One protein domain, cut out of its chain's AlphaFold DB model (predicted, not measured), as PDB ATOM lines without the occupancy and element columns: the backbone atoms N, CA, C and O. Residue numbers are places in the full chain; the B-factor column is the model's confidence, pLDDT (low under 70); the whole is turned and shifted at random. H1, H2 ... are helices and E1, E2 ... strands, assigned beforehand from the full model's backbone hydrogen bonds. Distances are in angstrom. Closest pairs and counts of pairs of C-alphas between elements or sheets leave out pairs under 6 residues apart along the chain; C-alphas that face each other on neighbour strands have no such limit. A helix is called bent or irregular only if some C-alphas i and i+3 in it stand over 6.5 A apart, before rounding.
ATOM      1  N   CYS A   9     167.342 159.824 282.462       89.94
ATOM      2  CA  CYS A   9     166.855 161.182 282.241       89.94
ATOM      3  C   CYS A   9     167.998 162.152 281.921       89.94
ATOM      4  O   CYS A   9     169.078 162.049 282.501       89.94
ATOM      5  N   ILE A  10     167.732 163.122 281.049       89.75
ATOM      6  CA  ILE A  10     168.531 164.343 280.880       89.75
ATOM      7  C   ILE A  10     167.682 165.498 281.394       89.75
ATOM      8  O   ILE A  10     166.516 165.617 281.013       89.75
ATOM      9  N   LEU A  11     168.257 166.334 282.258       90.81
ATOM     10  CA  LEU A  11     167.573 167.481 282.846       90.81
ATOM     11  C   LEU A  11     168.364 168.757 282.572       90.81
ATOM     12  O   LEU A  11     169.591 168.762 282.651       90.81
ATOM     13  N   LEU A  12     167.637 169.836 282.304       89.31
ATOM     14  CA  LEU A  12     168.146 171.197 282.308       89.31
ATOM     15  C   LEU A  12     167.488 171.924 283.479       89.31
ATOM     16  O   LEU A  12     166.267 172.096 283.513       89.31
ATOM     17  N   ALA A  13     168.299 172.322 284.449       88.94
ATOM     18  CA  ALA A  13     167.830 172.914 285.688       88.94
ATOM     19  C   ALA A  13     168.763 174.039 286.131       88.94
ATOM     20  O   ALA A  13     169.972 173.976 285.908       88.94
ATOM     21  N   LYS A  14     168.192 175.046 286.787       85.94
ATOM     22  CA  LYS A  14     168.926 176.077 287.511       85.94
ATOM     23  C   LYS A  14     169.002 175.685 288.980       85.94
ATOM     24  O   LYS A  14     168.036 175.192 289.563       85.94
ATOM     25  N   GLY A  15     170.160 175.893 289.585       85.06
ATOM     26  CA  GLY A  15     170.374 175.593 290.990       85.06
ATOM     27  C   GLY A  15     171.602 176.289 291.546       85.06
ATOM     28  O   GLY A  15     172.415 176.838 290.802       85.06
ATOM     29  N   SER A  16     171.738 176.228 292.864       84.25
ATOM     30  CA  SER A  16     172.891 176.717 293.610       84.25
ATOM     31  C   SER A  16     173.444 175.594 294.484       84.25
ATOM     32  O   SER A  16     172.673 174.830 295.056       84.25
ATOM     33  N   LYS A  17     174.781 175.489 294.562       75.19
ATOM     34  CA  LYS A  17     175.599 174.543 295.361       75.19
ATOM     35  C   LYS A  17     175.050 173.109 295.517       75.19
ATOM     36  O   LYS A  17     175.635 172.190 294.959       75.19
ATOM     37  N   SER A  18     173.988 172.903 296.296       80.94
ATOM     38  CA  SER A  18     173.409 171.599 296.648       80.94
ATOM     39  C   SER A  18     171.915 171.433 296.325       80.94
ATOM     40  O   SER A  18     171.351 170.381 296.629       80.94
ATOM     41  N   LYS A  19     171.249 172.425 295.719       85.00
ATOM     42  CA  LYS A  19     169.802 172.390 295.469       85.00
ATOM     43  C   LYS A  19     169.454 172.800 294.040       85.00
ATOM     44  O   LYS A  19     169.937 173.809 293.533       85.00
ATOM     45  N   ILE A  20     168.555 172.033 293.422       84.00
ATOM     46  CA  ILE A  20     167.843 172.464 292.215       84.00
ATOM     47  C   ILE A  20     166.782 173.477 292.646       84.00
ATOM     48  O   ILE A  20     165.873 173.148 293.407       84.00
ATOM     49  N   GLU A  21     166.925 174.708 292.175       87.94
ATOM     50  CA  GLU A  21     165.972 175.790 292.424       87.94
ATOM     51  C   GLU A  21     164.824 175.731 291.419       87.94
ATOM     52  O   GLU A  21     163.666 175.889 291.795       87.94
ATOM     53  N   GLU A  22     165.137 175.438 290.155       87.69
ATOM     54  CA  GLU A  22     164.156 175.433 289.078       87.69
ATOM     55  C   GLU A  22     164.475 174.362 288.028       87.69
ATOM     56  O   GLU A  22     165.594 174.272 287.524       87.69
ATOM     57  N   LEU A  23     163.474 173.557 287.658       89.06
ATOM     58  CA  LEU A  23     163.573 172.598 286.557       89.06
ATOM     59  C   LEU A  23     162.991 173.199 285.273       89.06
ATOM     60  O   LEU A  23     161.767 173.220 285.076       89.06
ATOM     61  N   HIS A  24     163.874 173.613 284.368       89.75
ATOM     62  CA  HIS A  24     163.483 174.200 283.091       89.75
ATOM     63  C   HIS A  24     163.001 173.138 282.098       89.75
ATOM     64  O   HIS A  24     161.922 173.291 281.531       89.75
ATOM     65  N   ALA A  25     163.739 172.036 281.934       92.62
ATOM     66  CA  ALA A  25     163.390 170.990 280.975       92.62
ATOM     67  C   ALA A  25     163.879 169.596 281.390       92.62
ATOM     68  O   ALA A  25     164.824 169.451 282.162       92.62
ATOM     69  N   VAL A  26     163.223 168.555 280.875       94.25
ATOM     70  CA  VAL A  26     163.560 167.156 281.150       94.25
ATOM     71  C   VAL A  26     163.102 166.228 280.028       94.25
ATOM     72  O   VAL A  26     162.008 166.374 279.484       94.25
ATOM     73  N   VAL A  27     163.919 165.224 279.720       93.94
ATOM     74  CA  VAL A  27     163.533 164.070 278.902       93.94
ATOM     75  C   VAL A  27     163.943 162.788 279.604       93.94
ATOM     76  O   VAL A  27     165.083 162.667 280.044       93.94
ATOM     77  N   CYS A  28     163.026 161.827 279.694       92.19
ATOM     78  CA  CYS A  28     163.261 160.531 280.312       92.19
ATOM     79  C   CYS A  28     162.755 159.396 279.424       92.19
ATOM     80  O   CYS A  28     161.608 159.413 278.967       92.19
ATOM     81  N   ASP A  29     163.591 158.381 279.226       90.94
ATOM     82  CA  ASP A  29     163.204 157.138 278.565       90.94
ATOM     83  C   ASP A  29     164.117 155.976 278.977       90.94
ATOM     84  O   ASP A  29     165.286 156.155 279.319       90.94
ATOM     85  N   SER A  30     163.588 154.757 278.909       86.38
ATOM     86  CA  SER A  30     164.366 153.536 279.176       86.38
ATOM     87  C   SER A  30     165.405 153.230 278.091       86.38
ATOM     88  O   SER A  30     166.383 152.537 278.352       86.38
ATOM     89  N   GLN A  31     165.212 153.743 276.871       82.62
ATOM     90  CA  GLN A  31     166.140 153.576 275.752       82.62
ATOM     91  C   GLN A  31     166.887 154.878 275.432       82.62
ATOM     92  O   GLN A  31     167.356 155.056 274.304       82.62
ATOM     93  N   LEU A  32     166.968 155.806 276.390       84.50
ATOM     94  CA  LEU A  32     167.681 157.062 276.206       84.50
ATOM     95  C   LEU A  32     169.179 156.774 276.026       84.50
ATOM     96  O   LEU A  32     169.891 156.466 276.978       84.50
ATOM     97  N   LYS A  33     169.656 156.862 274.782       80.81
ATOM     98  CA  LYS A  33     171.073 156.713 274.432       80.81
ATOM     99  C   LYS A  33     171.642 158.086 274.106       80.81
ATOM    100  O   LYS A  33     171.513 158.554 272.977       80.81
ATOM    101  N   ALA A  34     172.235 158.736 275.102       68.69
ATOM    102  CA  ALA A  34     172.932 160.003 274.924       68.69
ATOM    103  C   ALA A  34     174.403 159.728 274.585       68.69
ATOM    104  O   ALA A  34     175.230 159.541 275.474       68.69
ATOM    105  N   SER A  35     174.736 159.654 273.296       64.19
ATOM    106  CA  SER A  35     176.135 159.634 272.866       64.19
ATOM    107  C   SER A  35     176.658 161.069 272.864       64.19
ATOM    108  O   SER A  35     176.522 161.784 271.871       64.19
ATOM    109  N   LEU A  36     177.211 161.515 273.990       64.38
ATOM    110  CA  LEU A  36     177.861 162.820 274.052       64.38
ATOM    111  C   LEU A  36     179.184 162.745 273.293       64.38
ATOM    112  O   LEU A  36     180.037 161.903 273.577       64.38
ATOM    113  N   SER A  37     179.326 163.601 272.284       63.56
ATOM    114  CA  SER A  37     180.587 163.751 271.568       63.56
ATOM    115  C   SER A  37     181.658 164.225 272.545       63.56
ATOM    116  O   SER A  37     181.438 165.190 273.268       63.56
ATOM    117  N   LYS A  38     182.850 163.618 272.521       68.50
ATOM    118  CA  LYS A  38     184.001 164.111 273.306       68.50
ATOM    119  C   LYS A  38     184.442 165.524 272.897       68.50
ATOM    120  O   LYS A  38     185.248 166.127 273.592       68.50
ATOM    121  N   LYS A  39     183.952 166.022 271.755       73.38
ATOM    122  CA  LYS A  39     184.333 167.311 271.172       73.38
ATOM    123  C   LYS A  39     183.581 168.503 271.773       73.38
ATOM    124  O   LYS A  39     184.115 169.600 271.729       73.38
ATOM    125  N   TYR A  40     182.368 168.297 272.287       70.94
ATOM    126  CA  TYR A  40     181.510 169.385 272.761       70.94
ATOM    127  C   TYR A  40     180.872 169.020 274.097       70.94
ATOM    128  O   TYR A  40     180.362 167.914 274.283       70.94
ATOM    129  N   SER A  41     180.881 169.972 275.019       77.75
ATOM    130  CA  SER A  41     180.183 169.886 276.294       77.75
ATOM    131  C   SER A  41     178.662 169.923 276.106       77.75
ATOM    132  O   SER A  41     178.136 170.435 275.116       77.75
ATOM    133  N   LEU A  42     177.926 169.419 277.101       75.75
ATOM    134  CA  LEU A  42     176.463 169.519 277.133       75.75
ATOM    135  C   LEU A  42     175.978 170.971 277.062       75.75
ATOM    136  O   LEU A  42     174.944 171.220 276.449       75.75
ATOM    137  N   CYS A  43     176.718 171.913 277.648       75.25
ATOM    138  CA  CYS A  43     176.388 173.336 277.611       75.25
ATOM    139  C   CYS A  43     176.486 173.902 276.192       75.25
ATOM    140  O   CYS A  43     175.590 174.618 275.764       75.25
ATOM    141  N   GLU A  44     177.539 173.545 275.451       78.44
ATOM    142  CA  GLU A  44     177.716 173.973 274.057       78.44
ATOM    143  C   GLU A  44     176.639 173.376 273.152       78.44
ATOM    144  O   GLU A  44     176.070 174.083 272.327       78.44
ATOM    145  N   ILE A  45     176.309 172.096 273.345       78.56
ATOM    146  CA  ILE A  45     175.260 171.412 272.574       78.56
ATOM    147  C   ILE A  45     173.872 171.988 272.890       78.56
ATOM    148  O   ILE A  45     173.013 172.051 272.016       78.56
ATOM    149  N   SER A  46     173.650 172.389 274.141       83.88
ATOM    150  CA  SER A  46     172.368 172.915 274.616       83.88
ATOM    151  C   SER A  46     172.229 174.419 274.402       83.88
ATOM    152  O   SER A  46     171.210 174.980 274.786       83.88
ATOM    153  N   LYS A  47     173.226 175.121 273.852       86.00
ATOM    154  CA  LYS A  47     173.110 176.564 273.623       86.00
ATOM    155  C   LYS A  47     172.097 176.816 272.506       86.00
ATOM    156  O   LYS A  47     172.295 176.372 271.376       86.00
ATOM    157  N   TYR A  48     171.025 177.541 272.814       84.38
ATOM    158  CA  TYR A  48     170.061 177.958 271.803       84.38
ATOM    159  C   TYR A  48     170.548 179.267 271.158       84.38
ATOM    160  O   TYR A  48     170.945 180.178 271.888       84.38
ATOM    161  N   PRO A  49     170.543 179.401 269.818       82.50
ATOM    162  CA  PRO A  49     171.149 180.556 269.145       82.50
ATOM    163  C   PRO A  49     170.478 181.906 269.426       82.50
ATOM    164  O   PRO A  49     171.029 182.940 269.062       82.50
ATOM    165  N   TYR A  50     169.297 181.913 270.046       80.75
ATOM    166  CA  TYR A  50     168.514 183.118 270.291       80.75
ATOM    167  C   TYR A  50     168.323 183.402 271.787       80.75
ATOM    168  O   TYR A  50     167.898 182.535 272.556       80.75
ATOM    169  N   GLY A  51     168.581 184.654 272.181       72.75
ATOM    170  CA  GLY A  51     168.248 185.192 273.504       72.75
ATOM    171  C   GLY A  51     169.072 184.649 274.676       72.75
ATOM    172  O   GLY A  51     168.548 184.621 275.786       72.75
ATOM    173  N   ASP A  52     170.306 184.182 274.440       74.62
ATOM    174  CA  ASP A  52     171.214 183.613 275.458       74.62
ATOM    175  C   ASP A  52     170.562 182.548 276.357       74.62
ATOM    176  O   ASP A  52     170.831 182.428 277.554       74.62
ATOM    177  N   LYS A  53     169.679 181.747 275.762       82.50
ATOM    178  CA  LYS A  53     168.970 180.666 276.441       82.50
ATOM    179  C   LYS A  53     169.542 179.301 276.064       82.50
ATOM    180  O   LYS A  53     170.328 179.153 275.130       82.50
ATOM    181  N   TYR A  54     169.101 178.284 276.794       87.69
ATOM    182  CA  TYR A  54     169.456 176.893 276.543       87.69
ATOM    183  C   TYR A  54     168.244 176.107 276.040       87.69
ATOM    184  O   TYR A  54     167.113 176.371 276.447       87.69
ATOM    185  N   SER A  55     168.485 175.138 275.165       89.50
ATOM    186  CA  SER A  55     167.550 174.100 274.750       89.50
ATOM    187  C   SER A  55     167.823 172.807 275.517       89.50
ATOM    188  O   SER A  55     168.917 172.570 276.025       89.50
ATOM    189  N   LEU A  56     166.821 171.936 275.618       91.75
ATOM    190  CA  LEU A  56     167.060 170.582 276.109       91.75
ATOM    191  C   LEU A  56     167.733 169.756 275.009       91.75
ATOM    192  O   LEU A  56     167.157 169.578 273.941       91.75
ATOM    193  N   TYR A  57     168.900 169.169 275.276       88.94
ATOM    194  CA  TYR A  57     169.472 168.190 274.353       88.94
ATOM    195  C   TYR A  57     168.557 166.959 274.229       88.94
ATOM    196  O   TYR A  57     168.355 166.214 275.193       88.94
ATOM    197  N   VAL A  58     168.027 166.726 273.024       90.06
ATOM    198  CA  VAL A  58     167.189 165.564 272.698       90.06
ATOM    199  C   VAL A  58     167.967 164.608 271.787       90.06
ATOM    200  O   VAL A  58     168.172 164.909 270.609       90.06
ATOM    201  N   PRO A  59     168.389 163.429 272.281       88.25
ATOM    202  CA  PRO A  59     169.057 162.440 271.443       88.25
ATOM    203  C   PRO A  59     168.176 161.964 270.283       88.25
ATOM    204  O   PRO A  59     166.967 161.775 270.430       88.25
ATOM    205  N   SER A  60     168.794 161.641 269.145       86.12
ATOM    206  CA  SER A  60     168.093 161.124 267.956       86.12
ATOM    207  C   SER A  60     167.282 159.845 268.224       86.12
ATOM    208  O   SER A  60     166.264 159.606 267.580       86.12
ATOM    209  N   SER A  61     167.680 159.047 269.221       87.12
ATOM    210  CA  SER A  61     166.964 157.839 269.668       87.12
ATOM    211  C   SER A  61     165.582 158.109 270.291       87.12
ATOM    212  O   SER A  61     164.781 157.180 270.447       87.12
ATOM    213  N   VAL A  62     165.299 159.363 270.659       90.38
ATOM    214  CA  VAL A  62     164.056 159.797 271.318       90.38
ATOM    215  C   VAL A  62     163.431 161.048 270.690       90.38
ATOM    216  O   VAL A  62     162.375 161.495 271.142       90.38
ATOM    217  N   SER A  63     164.020 161.602 269.627       90.00
ATOM    218  CA  SER A  63     163.512 162.821 268.993       90.00
ATOM    219  C   SER A  63     162.175 162.608 268.275       90.00
ATOM    220  O   SER A  63     161.328 163.490 268.276       90.00
ATOM    221  N   SER A  64     161.910 161.430 267.704       91.06
ATOM    222  CA  SER A  64     160.675 161.201 266.937       91.06
ATOM    223  C   SER A  64     159.403 161.250 267.793       91.06
ATOM    224  O   SER A  64     159.266 160.493 268.756       91.06
ATOM    225  N   TRP A  65     158.407 162.035 267.364       91.25
ATOM    226  CA  TRP A  65     157.071 162.085 267.977       91.25
ATOM    227  C   TRP A  65     156.351 160.731 268.011       91.25
ATOM    228  O   TRP A  65     155.564 160.487 268.920       91.25
ATOM    229  N   LYS A  66     156.664 159.823 267.073       90.50
ATOM    230  CA  LYS A  66     156.090 158.463 267.024       90.50
ATOM    231  C   LYS A  66     156.477 157.617 268.237       90.50
ATOM    232  O   LYS A  66     155.806 156.638 268.550       90.50
ATOM    233  N   LYS A  67     157.570 157.978 268.911       88.62
ATOM    234  CA  LYS A  67     158.008 157.319 270.133       88.62
ATOM    235  C   LYS A  67     157.352 157.983 271.338       88.62
ATOM    236  O   LYS A  67     157.565 159.173 271.588       88.62
ATOM    237  N   ALA A  68     156.594 157.201 272.100       89.44
ATOM    238  CA  ALA A  68     156.132 157.604 273.420       89.44
ATOM    239  C   ALA A  68     157.327 157.625 274.384       89.44
ATOM    240  O   ALA A  68     158.075 156.651 274.467       89.44
ATOM    241  N   LEU A  69     157.516 158.747 275.076       90.56
ATOM    242  CA  LEU A  69     158.552 158.911 276.095       90.56
ATOM    243  C   LEU A  69     157.920 158.818 277.478       90.56
ATOM    244  O   LEU A  69     156.743 159.138 277.637       90.56
ATOM    245  N   PHE A  70     158.705 158.407 278.474       91.69
ATOM    246  CA  PHE A  70     158.229 158.356 279.855       91.69
ATOM    247  C   PHE A  70     157.931 159.764 280.386       91.69
ATOM    248  O   PHE A  70     156.900 159.991 281.011       91.69
ATOM    249  N   LEU A  71     158.822 160.716 280.098       92.75
ATOM    250  CA  LEU A  71     158.630 162.128 280.413       92.75
ATOM    251  C   LEU A  71     159.311 162.989 279.350       92.75
ATOM    252  O   LEU A  71     160.442 162.712 278.954       92.75
ATOM    253  N   TYR A  72     158.630 164.041 278.907       94.44
ATOM    254  CA  TYR A  72     159.201 165.065 278.039       94.44
ATOM    255  C   TYR A  72     158.600 166.428 278.380       94.44
ATOM    256  O   TYR A  72     157.395 166.634 278.242       94.44
ATOM    257  N   LYS A  73     159.456 167.343 278.831       94.00
ATOM    258  CA  LYS A  73     159.157 168.751 279.085       94.00
ATOM    259  C   LYS A  73     160.279 169.583 278.443       94.00
ATOM    260  O   LYS A  73     161.377 169.581 278.995       94.00
ATOM    261  N   PRO A  74     160.048 170.237 277.294       93.88
ATOM    262  CA  PRO A  74     161.025 171.130 276.665       93.88
ATOM    263  C   PRO A  74     161.129 172.479 277.395       93.88
ATOM    264  O   PRO A  74     160.332 172.768 278.287       93.88
ATOM    265  N   VAL A  75     162.096 173.305 276.990       91.50
ATOM    266  CA  VAL A  75     162.222 174.697 277.455       91.50
ATOM    267  C   VAL A  75     161.185 175.570 276.756       91.50
ATOM    268  O   VAL A  75     161.068 175.517 275.535       91.50
ATOM    269  N   ASP A  76     160.464 176.401 277.504       88.62
ATOM    270  CA  ASP A  76     159.442 177.294 276.952       88.62
ATOM    271  C   ASP A  76     160.026 178.629 276.463       88.62
ATOM    272  O   ASP A  76     160.733 179.332 277.190       88.62
ATOM    273  N   PHE A  77     159.686 179.006 275.232       83.56
ATOM    274  CA  PHE A  77     160.035 180.269 274.587       83.56
ATOM    275  C   PHE A  77     158.808 180.870 273.919       83.56
ATOM    276  O   PHE A  77     158.342 180.312 272.938       83.56
ATOM    277  N   ASP A  78     158.338 182.012 274.417       74.75
ATOM    278  CA  ASP A  78     157.217 182.780 273.857       74.75
ATOM    279  C   ASP A  78     156.049 181.914 273.340       74.75
ATOM    280  O   ASP A  78     155.966 181.505 272.180       74.75
ATOM    281  N   LEU A  79     155.124 181.628 274.252       70.25
ATOM    282  CA  LEU A  79     153.953 180.796 273.984       70.25
ATOM    283  C   LEU A  79     152.740 181.604 273.494       70.25
ATOM    284  O   LEU A  79     151.686 181.011 273.265       70.25
ATOM    285  N   SER A  80     152.856 182.934 273.396       68.56
ATOM    286  CA  SER A  80     151.716 183.853 273.249       68.56
ATOM    287  C   SER A  80     150.961 183.689 271.925       68.56
ATOM    288  O   SER A  80     149.743 183.847 271.884       68.56
ATOM    289  N   SER A  81     151.666 183.301 270.864       66.06
ATOM    290  CA  SER A  81     151.165 183.236 269.483       66.06
ATOM    291  C   SER A  81     151.247 181.831 268.870       66.06
ATOM    292  O   SER A  81     151.132 181.652 267.656       66.06
ATOM    293  N   VAL A  82     151.455 180.806 269.702       69.75
ATOM    294  CA  VAL A  82     151.792 179.458 269.232       69.75
ATOM    295  C   VAL A  82     150.586 178.539 269.312       69.75
ATOM    296  O   VAL A  82     150.047 178.267 270.388       69.75
ATOM    297  N   ASN A  83     150.214 177.954 268.176       73.00
ATOM    298  CA  ASN A  83     149.253 176.866 268.181       73.00
ATOM    299  C   ASN A  83     149.908 175.586 268.731       73.00
ATOM    300  O   ASN A  83     150.723 174.931 268.078       73.00
ATOM    301  N   LYS A  84     149.501 175.208 269.947       71.00
ATOM    302  CA  LYS A  84     150.015 174.050 270.697       71.00
ATOM    303  C   LYS A  84     149.774 172.705 270.002       71.00
ATOM    304  O   LYS A  84     150.342 171.706 270.434       71.00
ATOM    305  N   THR A  85     148.925 172.654 268.972       74.25
ATOM    306  CA  THR A  85     148.670 171.425 268.212       74.25
ATOM    307  C   THR A  85     149.720 171.155 267.142       74.25
ATOM    308  O   THR A  85     149.801 170.022 266.669       74.25
ATOM    309  N   PHE A  86     150.507 172.155 266.736       80.44
ATOM    310  CA  PHE A  86     151.581 171.922 265.779       80.44
ATOM    311  C   PHE A  86     152.718 171.137 266.424       80.44
ATOM    312  O   PHE A  86     153.067 171.331 267.587       80.44
ATOM    313  N   GLN A  87     153.272 170.218 265.643       86.06
ATOM    314  CA  GLN A  87     154.435 169.431 266.006       86.06
ATOM    315  C   GLN A  87     155.414 169.514 264.854       86.06
ATOM    316  O   GLN A  87     155.044 169.265 263.704       86.06
ATOM    317  N   ASN A  88     156.661 169.843 265.168       86.06
ATOM    318  CA  ASN A  88     157.718 169.872 264.180       86.06
ATOM    319  C   ASN A  88     157.824 168.489 263.513       86.06
ATOM    320  O   ASN A  88     158.068 167.493 264.203       86.06
ATOM    321  N   PRO A  89     157.652 168.390 262.182       82.69
ATOM    322  CA  PRO A  89     157.636 167.112 261.477       82.69
ATOM    323  C   PRO A  89     158.977 166.370 261.574       82.69
ATOM    324  O   PRO A  89     159.025 165.158 261.360       82.69
ATOM    325  N   ARG A  90     160.064 167.073 261.922       84.06
ATOM    326  CA  ARG A  90     161.402 166.501 262.131       84.06
ATOM    327  C   ARG A  90     161.565 165.848 263.511       84.06
ATOM    328  O   ARG A  90     162.485 165.054 263.690       84.06
ATOM    329  N   GLY A  91     160.661 166.112 264.455       89.06
ATOM    330  CA  GLY A  91     160.704 165.579 265.817       89.06
ATOM    331  C   GLY A  91     160.798 166.661 266.890       89.06
ATOM    332  O   GLY A  91     160.682 167.849 266.614       89.06
ATOM    333  N   ARG A  92     161.001 166.210 268.123       92.12
ATOM    334  CA  ARG A  92     161.278 167.010 269.313       92.12
ATOM    335  C   ARG A  92     162.622 167.710 269.178       92.12
ATOM    336  O   ARG A  92     163.617 167.046 268.877       92.12
ATOM    337  N   THR A  93     162.658 168.999 269.481       91.56
ATOM    338  CA  THR A  93     163.882 169.810 269.462       91.56
ATOM    339  C   THR A  93     164.354 170.194 270.864       91.56
ATOM    340  O   THR A  93     165.477 170.658 271.028       91.56
ATOM    341  N   GLY A  94     163.519 169.978 271.888       92.06
ATOM    342  CA  GLY A  94     163.822 170.368 273.266       92.06
ATOM    343  C   GLY A  94     163.482 171.822 273.593       92.06
ATOM    344  O   GLY A  94     163.769 172.276 274.705       92.06
ATOM    345  N   VAL A  95     162.839 172.528 272.660       91.81
ATOM    346  CA  VAL A  95     162.338 173.900 272.811       91.81
ATOM    347  C   VAL A  95     160.877 173.943 272.381       91.81
ATOM    348  O   VAL A  95     160.531 173.389 271.346       91.81
ATOM    349  N   ARG A  96     160.014 174.614 273.141       90.56
ATOM    350  CA  ARG A  96     158.598 174.813 272.822       90.56
ATOM    351  C   ARG A  96     158.288 176.292 272.632       90.56
ATOM    352  O   ARG A  96     158.676 177.111 273.455       90.56
ATOM    353  N   GLY A  97     157.522 176.594 271.590       87.50
ATOM    354  CA  GLY A  97     157.052 177.927 271.218       87.50
ATOM    355  C   GLY A  97     157.719 178.467 269.949       87.50
ATOM    356  O   GLY A  97     158.148 177.659 269.134       87.50
ATOM    357  N   LEU A  98     157.781 179.783 269.722       83.75
ATOM    358  CA  LEU A  98     158.383 180.325 268.483       83.75
ATOM    359  C   LEU A  98     159.914 180.394 268.523       83.75
ATOM    360  O   LEU A  98     160.565 180.366 267.479       83.75
TER     361      LEU A  98
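Overview. This is residues 9 to 98 of the 283 residues of an uncharacterized protein of Trichinella pseudospiralis (UniProt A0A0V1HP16). A long, sharply bent hairpin, E1 and E2, has the short strand E3 beside the later part of E2; E3 runs on into E4, which pairs with E5 in a second, two-stranded sheet. Much of the rest is loop: residues 30 to 59 with the one-turn helix H1, passing by the middle before H2, and residues 78 to 94 between E4 and E5. The printed part has 90 residues with two named helices and five named strands, in the order E1 E2 H1 H2 E3 E4 E5; the larger sheet runs E1, E2, E3, antiparallel, and the smaller one, E4 and E5, is parallel. The class is mixed, helices and strands, with under half of the residues in named elements. The whole is compact, with a radius of gyration of the C-alphas of 13.5 A and spans of 38 by 31 by 25 A.

Arrangement. Start at E1, residues 9 to 16, which bends by 60 degrees at residue 12. A tight link leads to E2, residues 19 to 29, its antiparallel hairpin partner, which bends by 93 degrees at residue 22; look for N 10 and O 27 at 2.9 A and N 14 and O 22 at 2.8 A. H1, residues 42 to 45, is not on this sheet. H2, residues 60 to 63, only grazes the sheet with its residues 61 to 63; its closest C-alpha pair with E2 is Asp 29 and Val 62, 7.8 A apart. H1 and H2 are apart. Both helices are too short for an O i to N i+4 pair, and the one O i to N i+3 pair in each is not within hydrogen-bond range. E3, residues 71 to 73, is antiparallel to E2, with N 26 and O 73 at 2.8 A. It runs on at 28 degrees into E4, residues 75 to 77. E5, residues 95 to 97, is parallel to E4; check N 96 and O 75 at 2.8 A.

Along the chain. Find C-alpha 9 at (166.855, 161.182, 282.241), where E1 begins its 20.2 A. E2 covers 23.7 A and ends at C-alpha 29, (163.204, 157.138, 278.565). H1 measures 5.1 A and H2 5.0 A. E3, E4 and E5 measure 6.8, 6.6 and 6.8 A; E5 ends at C-alpha 97, (157.052, 177.927, 271.218).

Size, cuts and confidence. The C-alphas of Lys 17 and Pro 89, the two farthest apart, are 39.1 A apart. The printed part has no cut. The links E2 to H1, H1 to H2 and E4 to E5 are long. Mean pLDDT of the printed part is 84.0; look for values under 70 at residues 34 to 38 and 80 to 82.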